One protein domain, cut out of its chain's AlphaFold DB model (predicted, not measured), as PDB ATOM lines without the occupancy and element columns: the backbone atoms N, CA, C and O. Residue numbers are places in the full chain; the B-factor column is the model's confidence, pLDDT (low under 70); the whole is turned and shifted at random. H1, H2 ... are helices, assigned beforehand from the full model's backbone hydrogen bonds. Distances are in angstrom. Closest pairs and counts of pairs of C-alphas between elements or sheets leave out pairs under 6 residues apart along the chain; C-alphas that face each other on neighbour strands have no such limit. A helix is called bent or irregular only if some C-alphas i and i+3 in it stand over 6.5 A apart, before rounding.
ATOM      1  N   SER A 255      61.653 -44.946 -38.088       80.75
ATOM      2  CA  SER A 255      61.065 -43.627 -38.330       80.75
ATOM      3  C   SER A 255      60.988 -43.286 -39.815       80.75
ATOM      4  O   SER A 255      59.940 -42.834 -40.257       80.75
ATOM      5  N   ALA A 256      62.053 -43.544 -40.583       79.44
ATOM      6  CA  ALA A 256      62.065 -43.248 -42.019       79.44
ATOM      7  C   ALA A 256      61.073 -44.140 -42.778       79.44
ATOM      8  O   ALA A 256      60.313 -43.658 -43.612       79.44
ATOM      9  N   PHE A 257      61.027 -45.427 -42.418       80.56
ATOM     10  CA  PHE A 257      60.059 -46.360 -42.977       80.56
ATOM     11  C   PHE A 257      58.617 -45.946 -42.672       80.56
ATOM     12  O   PHE A 257      57.804 -45.849 -43.585       80.56
ATOM     13  N   ASN A 258      58.299 -45.654 -41.406       81.25
ATOM     14  CA  ASN A 258      56.941 -45.266 -41.019       81.25
ATOM     15  C   ASN A 258      56.500 -43.961 -41.697       81.25
ATOM     16  O   ASN A 258      55.331 -43.827 -42.041       81.25
ATOM     17  N   GLN A 259      57.420 -43.018 -41.905       84.25
ATOM     18  CA  GLN A 259      57.145 -41.770 -42.612       84.25
ATOM     19  C   GLN A 259      56.821 -42.009 -44.089       84.25
ATOM     20  O   GLN A 259      55.814 -41.505 -44.581       84.25
ATOM     21  N   ALA A 260      57.632 -42.817 -44.776       81.50
ATOM     22  CA  ALA A 260      57.409 -43.173 -46.175       81.50
ATOM     23  C   ALA A 260      56.117 -43.986 -46.357       81.50
ATOM     24  O   ALA A 260      55.323 -43.696 -47.250       81.50
ATOM     25  N   ALA A 261      55.866 -44.951 -45.469       79.00
ATOM     26  CA  ALA A 261      54.643 -45.745 -45.472       79.00
ATOM     27  C   ALA A 261      53.401 -44.866 -45.261       79.00
ATOM     28  O   ALA A 261      52.407 -45.006 -45.973       79.00
ATOM     29  N   PHE A 262      53.465 -43.913 -44.326       82.31
ATOM     30  CA  PHE A 262      52.362 -42.987 -44.093       82.31
ATOM     31  C   PHE A 262      52.154 -42.038 -45.280       82.31
ATOM     32  O   PHE A 262      51.020 -41.851 -45.715       82.31
ATOM     33  N   ALA A 263      53.225 -41.498 -45.869       81.50
ATOM     34  CA  ALA A 263      53.123 -40.663 -47.063       81.50
ATOM     35  C   ALA A 263      52.469 -41.415 -48.232       81.50
ATOM     36  O   ALA A 263      51.571 -40.873 -48.872       81.50
ATOM     37  N   ALA A 264      52.856 -42.674 -48.458       77.81
ATOM     38  CA  ALA A 264      52.269 -43.521 -49.495       77.81
ATOM     39  C   ALA A 264      50.766 -43.771 -49.274       77.81
ATOM     40  O   ALA A 264      50.005 -43.786 -50.236       77.81
ATOM     41  N   SER A 265      50.322 -43.908 -48.018       73.19
ATOM     42  CA  SER A 265      48.895 -44.086 -47.700       73.19
ATOM     43  C   SER A 265      48.037 -42.849 -48.003       73.19
ATOM     44  O   SER A 265      46.856 -42.984 -48.309       73.19
ATOM     45  N   VAL A 266      48.633 -41.653 -47.952       78.06
ATOM     46  CA  VAL A 266      47.943 -40.369 -48.174       78.06
ATOM     47  C   VAL A 266      48.077 -39.886 -49.625       78.06
ATOM     48  O   VAL A 266      47.243 -39.119 -50.100       78.06
ATOM     49  N   PHE A 267      49.095 -40.354 -50.354       75.56
ATOM     50  CA  PHE A 267      49.465 -39.861 -51.686       75.56
ATOM     51  C   PHE A 267      48.337 -39.924 -52.720       75.56
ATOM     52  O   PHE A 267      48.177 -38.990 -53.504       75.56
ATOM     53  N   ASN A 268      47.534 -40.988 -52.697       66.75
ATOM     54  CA  ASN A 268      46.449 -41.182 -53.660       66.75
ATOM     55  C   ASN A 268      45.231 -40.275 -53.409       66.75
ATOM     56  O   ASN A 268      44.377 -40.163 -54.283       66.75
ATOM     57  N   HIS A 269      45.158 -39.631 -52.243       71.06
ATOM     58  CA  HIS A 269      44.028 -38.796 -51.821       71.06
ATOM     59  C   HIS A 269      44.355 -37.310 -51.828       71.06
ATOM     60  O   HIS A 269      43.574 -36.493 -52.302       71.06
ATOM     61  N   ASP A 270      45.520 -36.960 -51.284       78.88
ATOM     62  CA  ASP A 270      46.014 -35.590 -51.215       78.88
ATOM     63  C   ASP A 270      47.539 -35.610 -51.387       78.88
ATOM     64  O   ASP A 270      48.312 -35.852 -50.450       78.88
ATOM     65  N   GLN A 271      47.980 -35.325 -52.615       80.88
ATOM     66  CA  GLN A 271      49.399 -35.242 -52.959       80.88
ATOM     67  C   GLN A 271      50.124 -34.146 -52.159       80.88
ATOM     68  O   GLN A 271      51.303 -34.300 -51.831       80.88
ATOM     69  N   GLN A 272      49.440 -33.056 -51.782       83.44
ATOM     70  CA  GLN A 272      50.034 -31.997 -50.963       83.44
ATOM     71  C   GLN A 272      50.228 -32.449 -49.513       83.44
ATOM     72  O   GLN A 272      51.269 -32.157 -48.916       83.44
ATOM     73  N   ALA A 273      49.280 -33.198 -48.947       81.50
ATOM     74  CA  ALA A 273      49.433 -33.784 -47.616       81.50
ATOM     75  C   ALA A 273      50.550 -34.839 -47.577       81.50
ATOM     76  O   ALA A 273      51.352 -34.836 -46.643       81.50
ATOM     77  N   ALA A 274      50.676 -35.680 -48.607       81.38
ATOM     78  CA  ALA A 274      51.771 -36.647 -48.702       81.38
ATOM     79  C   ALA A 274      53.150 -35.967 -48.803       81.38
ATOM     80  O   ALA A 274      54.100 -36.365 -48.123       81.38
ATOM     81  N   MET A 275      53.259 -34.880 -49.572       84.31
ATOM     82  CA  MET A 275      54.476 -34.064 -49.610       84.31
ATOM     83  C   MET A 275      54.774 -33.392 -48.259       84.31
ATOM     84  O   MET A 275      55.940 -33.280 -47.877       84.31
ATOM     85  N   ALA A 276      53.750 -32.964 -47.514       86.12
ATOM     86  CA  ALA A 276      53.919 -32.389 -46.178       86.12
ATOM     87  C   ALA A 276      54.425 -33.423 -45.158       86.12
ATOM     88  O   ALA A 276      55.275 -33.094 -44.329       86.12
ATOM     89  N   VAL A 277      53.963 -34.674 -45.254       85.62
ATOM     90  CA  VAL A 277      54.472 -35.803 -44.461       85.62
ATOM     91  C   VAL A 277      55.952 -36.036 -44.748       85.62
ATOM     92  O   VAL A 277      56.745 -36.102 -43.813       85.62
ATOM     93  N   MET A 278      56.354 -36.107 -46.021       83.88
ATOM     94  CA  MET A 278      57.757 -36.343 -46.404       83.88
ATOM     95  C   MET A 278      58.693 -35.183 -46.038       83.88
ATOM     96  O   MET A 278      59.880 -35.398 -45.804       83.88
ATOM     97  N   LYS A 279      58.173 -33.953 -45.936       89.56
ATOM     98  CA  LYS A 279      58.935 -32.773 -45.489       89.56
ATOM     99  C   LYS A 279      59.118 -32.697 -43.965       89.56
ATOM    100  O   LYS A 279      59.884 -31.857 -43.489       89.56
ATOM    101  N   GLU A 280      58.453 -33.554 -43.188       87.81
ATOM    102  CA  GLU A 280      58.564 -33.563 -41.728       87.81
ATOM    103  C   GLU A 280      59.946 -34.056 -41.270       87.81
ATOM    104  O   GLU A 280      60.238 -35.250 -41.287       87.81
ATOM    105  N   LYS A 281      60.804 -33.151 -40.793       85.00
ATOM    106  CA  LYS A 281      62.159 -33.520 -40.337       85.00
ATOM    107  C   LYS A 281      62.149 -34.395 -39.077       85.00
ATOM    108  O   LYS A 281      63.018 -35.246 -38.915       85.00
ATOM    109  N   ASN A 282      61.158 -34.209 -38.202       86.94
ATOM    110  CA  ASN A 282      61.060 -34.879 -36.903       86.94
ATOM    111  C   ASN A 282      59.839 -35.803 -36.826       86.94
ATOM    112  O   ASN A 282      59.007 -35.670 -35.928       86.94
ATOM    113  N   TRP A 283      59.745 -36.773 -37.742       86.06
ATOM    114  CA  TRP A 283      58.598 -37.686 -37.849       86.06
ATOM    115  C   TRP A 283      58.142 -38.293 -36.513       86.06
ATOM    116  O   TRP A 283      56.949 -38.310 -36.220       86.06
ATOM    117  N   ARG A 284      59.087 -38.705 -35.653       84.81
ATOM    118  CA  ARG A 284      58.800 -39.316 -34.339       84.81
ATOM    119  C   ARG A 284      57.888 -38.467 -33.444       84.81
ATOM    120  O   ARG A 284      57.107 -39.037 -32.692       84.81
ATOM    121  N   PHE A 285      57.990 -37.143 -33.520       87.56
ATOM    122  CA  PHE A 285      57.189 -36.216 -32.713       87.56
ATOM    123  C   PHE A 285      56.171 -35.434 -33.557       87.56
ATOM    124  O   PHE A 285      55.212 -34.889 -33.021       87.56
ATOM    125  N   GLY A 286      56.359 -35.395 -34.877       84.12
ATOM    126  CA  GLY A 286      55.538 -34.634 -35.814       84.12
ATOM    127  C   GLY A 286      54.436 -35.429 -36.512       84.12
ATOM    128  O   GLY A 286      53.656 -34.822 -37.236       84.12
ATOM    129  N   TYR A 287      54.332 -36.753 -36.339       86.25
ATOM    130  CA  TYR A 287      53.337 -37.555 -37.069       86.25
ATOM    131  C   TYR A 287      51.882 -37.258 -36.660       86.25
ATOM    132  O   TYR A 287      50.984 -37.369 -37.491       86.25
ATOM    133  N   GLY A 288      51.632 -36.840 -35.411       87.44
ATOM    134  CA  GLY A 288      50.273 -36.670 -34.873       87.44
ATOM    135  C   GLY A 288      49.405 -35.693 -35.675       87.44
ATOM    136  O   GLY A 288      48.266 -36.008 -36.008       87.44
ATOM    137  N   LYS A 289      49.964 -34.548 -36.084       88.88
ATOM    138  CA  LYS A 289      49.257 -33.567 -36.934       88.88
ATOM    139  C   LYS A 289      48.895 -34.130 -38.313       88.88
ATOM    140  O   LYS A 289      47.851 -33.790 -38.860       88.88
ATOM    141  N   HIS A 290      49.730 -35.017 -38.859       87.06
ATOM    142  CA  HIS A 290      49.486 -35.662 -40.150       87.06
ATOM    143  C   HIS A 290      48.415 -36.751 -40.040       87.06
ATOM    144  O   HIS A 290      47.602 -36.893 -40.948       87.06
ATOM    145  N   VAL A 291      48.349 -37.456 -38.905       86.31
ATOM    146  CA  VAL A 291      47.262 -38.402 -38.599       86.31
ATOM    147  C   VAL A 291      45.923 -37.682 -38.481       86.31
ATOM    148  O   VAL A 291      44.974 -38.079 -39.149       86.31
ATOM    149  N   ILE A 292      45.850 -36.594 -37.710       85.88
ATOM    150  CA  ILE A 292      44.614 -35.804 -37.554       85.88
ATOM    151  C   ILE A 292      44.136 -35.278 -38.912       85.88
ATOM    152  O   ILE A 292      42.959 -35.399 -39.247       85.88
ATOM    153  N   ARG A 293      45.056 -34.754 -39.730       82.94
ATOM    154  CA  ARG A 293      44.742 -34.297 -41.089       82.94
ATOM    155  C   ARG A 293      44.234 -35.436 -41.979       82.94
ATOM    156  O   ARG A 293      43.275 -35.229 -42.712       82.94
ATOM    157  N   ASN A 294      44.838 -36.622 -41.904       82.88
ATOM    158  CA  ASN A 294      44.405 -37.781 -42.687       82.88
ATOM    159  C   ASN A 294      42.994 -38.258 -42.290       82.88
ATOM    160  O   ASN A 294      42.175 -38.575 -43.150       82.88
ATOM    161  N   VAL A 295      42.677 -38.245 -40.990       81.88
ATOM    162  CA  VAL A 295      41.329 -38.557 -40.488       81.88
ATOM    163  C   VAL A 295      40.318 -37.520 -40.981       81.88
ATOM    164  O   VAL A 295      39.289 -37.893 -41.535       81.88
ATOM    165  N   ALA A 296      40.637 -36.226 -40.883       81.88
ATOM    166  CA  ALA A 296      39.763 -35.157 -41.365       81.88
ATOM    167  C   ALA A 296      39.482 -35.244 -42.878       81.88
ATOM    168  O   ALA A 296      38.383 -34.916 -43.313       81.88
ATOM    169  N   LEU A 297      40.456 -35.691 -43.679       76.06
ATOM    170  CA  LEU A 297      40.269 -35.951 -45.111       76.06
ATOM    171  C   LEU A 297      39.397 -37.186 -45.361       76.06
ATOM    172  O   LEU A 297      38.530 -37.154 -46.229       76.06
ATOM    173  N   SER A 298      39.578 -38.241 -44.566       73.38
ATOM    174  CA  SER A 298      38.813 -39.486 -44.692       73.38
ATOM    175  C   SER A 298      37.330 -39.321 -44.335       73.38
ATOM    176  O   SER A 298      36.503 -40.073 -44.832       73.38
ATOM    177  N   CYS A 299      36.976 -38.326 -43.514       78.38
ATOM    178  CA  CYS A 299      35.588 -38.034 -43.138       78.38
ATOM    179  C   CYS A 299      34.816 -37.174 -44.157       78.38
ATOM    180  O   CYS A 299      33.642 -36.900 -43.928       78.38
ATOM    181  N   LYS A 300      35.446 -36.709 -45.247       76.81
ATOM    182  CA  LYS A 300      34.781 -35.836 -46.233       76.81
ATOM    183  C   LYS A 300      33.918 -36.588 -47.242       76.81
ATOM    184  O   LYS A 300      32.956 -36.011 -47.734       76.81
ATOM    185  N   ASP A 301      34.274 -37.828 -47.568       71.31
ATOM    186  CA  ASP A 301      33.582 -38.615 -48.586       71.31
ATOM    187  C   ASP A 301      33.749 -40.123 -48.323       71.31
ATOM    188  O   ASP A 301      34.833 -40.586 -47.949       71.31
ATOM    189  N   ASN A 302      32.686 -40.904 -48.534       65.81
ATOM    190  CA  ASN A 302      32.664 -42.344 -48.250       65.81
ATOM    191  C   ASN A 302      33.617 -43.129 -49.165       65.81
ATOM    192  O   ASN A 302      34.258 -44.084 -48.719       65.81
ATOM    193  N   ASP A 303      33.770 -42.698 -50.420       67.12
ATOM    194  CA  ASP A 303      34.694 -43.322 -51.378       67.12
ATOM    195  C   ASP A 303      36.170 -43.052 -51.012       67.12
ATOM    196  O   ASP A 303      37.056 -43.892 -51.199       67.12
ATOM    197  N   THR A 304      36.434 -41.903 -50.382       63.69
ATOM    198  CA  THR A 304      37.761 -41.539 -49.858       63.69
ATOM    199  C   THR A 304      38.122 -42.402 -48.643       63.69
ATOM    200  O   THR A 304      39.240 -42.907 -48.545       63.69
ATOM    201  N   CYS A 305      37.167 -42.668 -47.748       63.25
ATOM    202  CA  CYS A 305      37.376 -43.531 -46.580       63.25
ATOM    203  C   CYS A 305      37.797 -44.967 -46.967       63.25
ATOM    204  O   CYS A 305      38.773 -45.509 -46.432       63.25
ATOM    205  N   LEU A 306      37.118 -45.562 -47.957       63.00
ATOM    206  CA  LEU A 306      37.381 -46.933 -48.415       63.00
ATOM    207  C   LEU A 306      38.770 -47.093 -49.047       63.00
ATOM    208  O   LEU A 306      39.473 -48.077 -48.787       63.00
ATOM    209  N   LYS A 307      39.201 -46.102 -49.830       64.12
ATOM    210  CA  LYS A 307      40.531 -46.060 -50.453       64.12
ATOM    211  C   LYS A 307      41.655 -45.865 -49.415       64.12
ATOM    212  O   LYS A 307      42.737 -46.427 -49.578       64.12
ATOM    213  N   THR A 308      41.415 -45.155 -48.304       61.97
ATOM    214  CA  THR A 308      42.394 -45.020 -47.197       61.97
ATOM    215  C   THR A 308      42.602 -46.341 -46.446       61.97
ATOM    216  O   THR A 308      43.737 -46.705 -46.120       61.97
ATOM    217  N   GLN A 309      41.533 -47.105 -46.194       56.69
ATOM    218  CA  GLN A 309      41.623 -48.387 -45.478       56.69
ATOM    219  C   GLN A 309      42.360 -49.471 -46.272       56.69
ATOM    220  O   GLN A 309      43.225 -50.160 -45.723       56.69
ATOM    221  N   THR A 310      42.055 -49.615 -47.563       52.81
ATOM    222  CA  THR A 310      42.639 -50.670 -48.411       52.81
ATOM    223  C   THR A 310      44.146 -50.494 -48.599       52.81
ATOM    224  O   THR A 310      44.900 -51.462 -48.512       52.81
ATOM    225  N   LEU A 311      44.632 -49.260 -48.751       50.66
ATOM    226  CA  LEU A 311      46.059 -48.992 -48.963       50.66
ATOM    227  C   LEU A 311      46.905 -49.138 -47.695       50.66
ATOM    228  O   LEU A 311      48.054 -49.575 -47.776       50.66
ATOM    229  N   THR A 312      46.346 -48.857 -46.516       51.06
ATOM    230  CA  THR A 312      47.048 -49.033 -45.230       51.06
ATOM    231  C   THR A 312      47.338 -50.513 -44.927       51.06
ATOM    232  O   THR A 312      48.299 -50.832 -44.227       51.06
ATOM    233  N   LEU A 313      46.530 -51.425 -45.479       43.25
ATOM    234  CA  LEU A 313      46.673 -52.879 -45.345       43.25
ATOM    235  C   LEU A 313      47.471 -53.512 -46.495       43.25
ATOM    236  O   LEU A 313      48.312 -54.370 -46.240       43.25
ATOM    237  N   VAL A 314      47.282 -53.070 -47.742       43.12
ATOM    238  CA  VAL A 314      47.990 -53.634 -48.911       43.12
ATOM    239  C   VAL A 314      49.450 -53.163 -48.988       43.12
ATOM    240  O   VAL A 314      50.344 -53.952 -49.306       43.12
ATOM    241  N   SER A 315      49.748 -51.922 -48.580       42.75
ATOM    242  CA  SER A 315      51.139 -51.451 -48.443       42.75
ATOM    243  C   SER A 315      51.926 -52.216 -47.367       42.75
ATOM    244  O   SER A 315      53.148 -52.308 -47.457       42.75
ATOM    245  N   ARG A 316      51.256 -52.846 -46.388       45.94
ATOM    246  CA  ARG A 316      51.930 -53.635 -45.344       45.94
ATOM    247  C   ARG A 316      52.554 -54.936 -45.843       45.94
ATOM    248  O   ARG A 316      53.432 -55.442 -45.151       45.94
ATOM    249  N   LEU A 317      52.131 -55.481 -46.988       43.88
ATOM    250  CA  LEU A 317      52.513 -56.850 -47.365       43.88
ATOM    251  C   LEU A 317      53.293 -56.981 -48.674       43.88
ATOM    252  O   LEU A 317      54.123 -57.878 -48.758       43.88
ATOM    253  N   GLN A 318      53.092 -56.116 -49.674       41.50
ATOM    254  CA  GLN A 318      53.711 -56.345 -50.995       41.50
ATOM    255  C   GLN A 318      54.567 -55.188 -51.531       41.50
ATOM    256  O   GLN A 318      55.449 -55.433 -52.346       41.50
ATOM    257  N   GLY A 319      54.392 -53.950 -51.049       44.72
ATOM    258  CA  GLY A 319      55.055 -52.776 -51.645       44.72
ATOM    259  C   GLY A 319      56.248 -52.188 -50.885       44.72
ATOM    260  O   GLY A 319      57.048 -51.478 -51.484       44.72
ATOM    261  N   VAL A 320      56.389 -52.443 -49.577       45.09
ATOM    262  CA  VAL A 320      57.320 -51.662 -48.728       45.09
ATOM    263  C   VAL A 320      58.470 -52.513 -48.155       45.09
ATOM    264  O   VAL A 320      59.278 -52.033 -47.379       45.09
ATOM    265  N   GLY A 321      58.637 -53.773 -48.573       48.88
ATOM    266  CA  GLY A 321      59.902 -54.505 -48.371       48.88
ATOM    267  C   GLY A 321      60.194 -55.022 -46.953       48.88
ATOM    268  O   GLY A 321      61.357 -55.288 -46.636       48.88
TER     269      GLY A 321
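What this domain is: This is residues 255 to 321 of the 363 residues of the protein "Very-long-chain (3R)-3-hydroxyacyl-CoA dehydratase" of Salpingoeca rosetta (strain ATCC 50818 / BSB-021) (UniProt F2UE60). H3 and H4 form a V, with H1 between its arms and H2 folded back beside H1. The printed part has 67 residues with four named helices, H1 to H4 in order, and no named strand: all helix. It is compact, radius of gyration of the C-alphas 11.4 A, spanning 32 by 26 by 16 A.

Where its parts are: H1, residues 255 to 267, begins at C-alpha 255 (61.065, -43.627, -38.330). H2 is residues 271 to 278. H3, residues 283 to 298, measures 21.0 A; H4, residues 302 to 319, 24.9 A. Both are irregular: C-alphas 285 and 288 are 7.3 A apart, 316 and 319 7.1 A.

How they stand to each other: H1 and H2 form a hairpin, closest C-alphas Ala 263 and Ala 274, 4.5 A. H1, H3 and H4 form a bundle, helices side by side. H1 touches H3 (Ser 255, Arg 284: C-alphas 6.3 A). Residues 261 to 266 of H1 touch H4 (Ser 265, Leu 311: 5.8 A). H3 and H4 touch only at the corner. O i to N i+4 pairs are within hydrogen-bond range throughout H1 and H2, 9 of 12 in H3, 8 of 14 in H4.

The domain as a whole: The printed part has no cut; its links are tight. Residues 268 and 302 to 321 have pLDDT under 70.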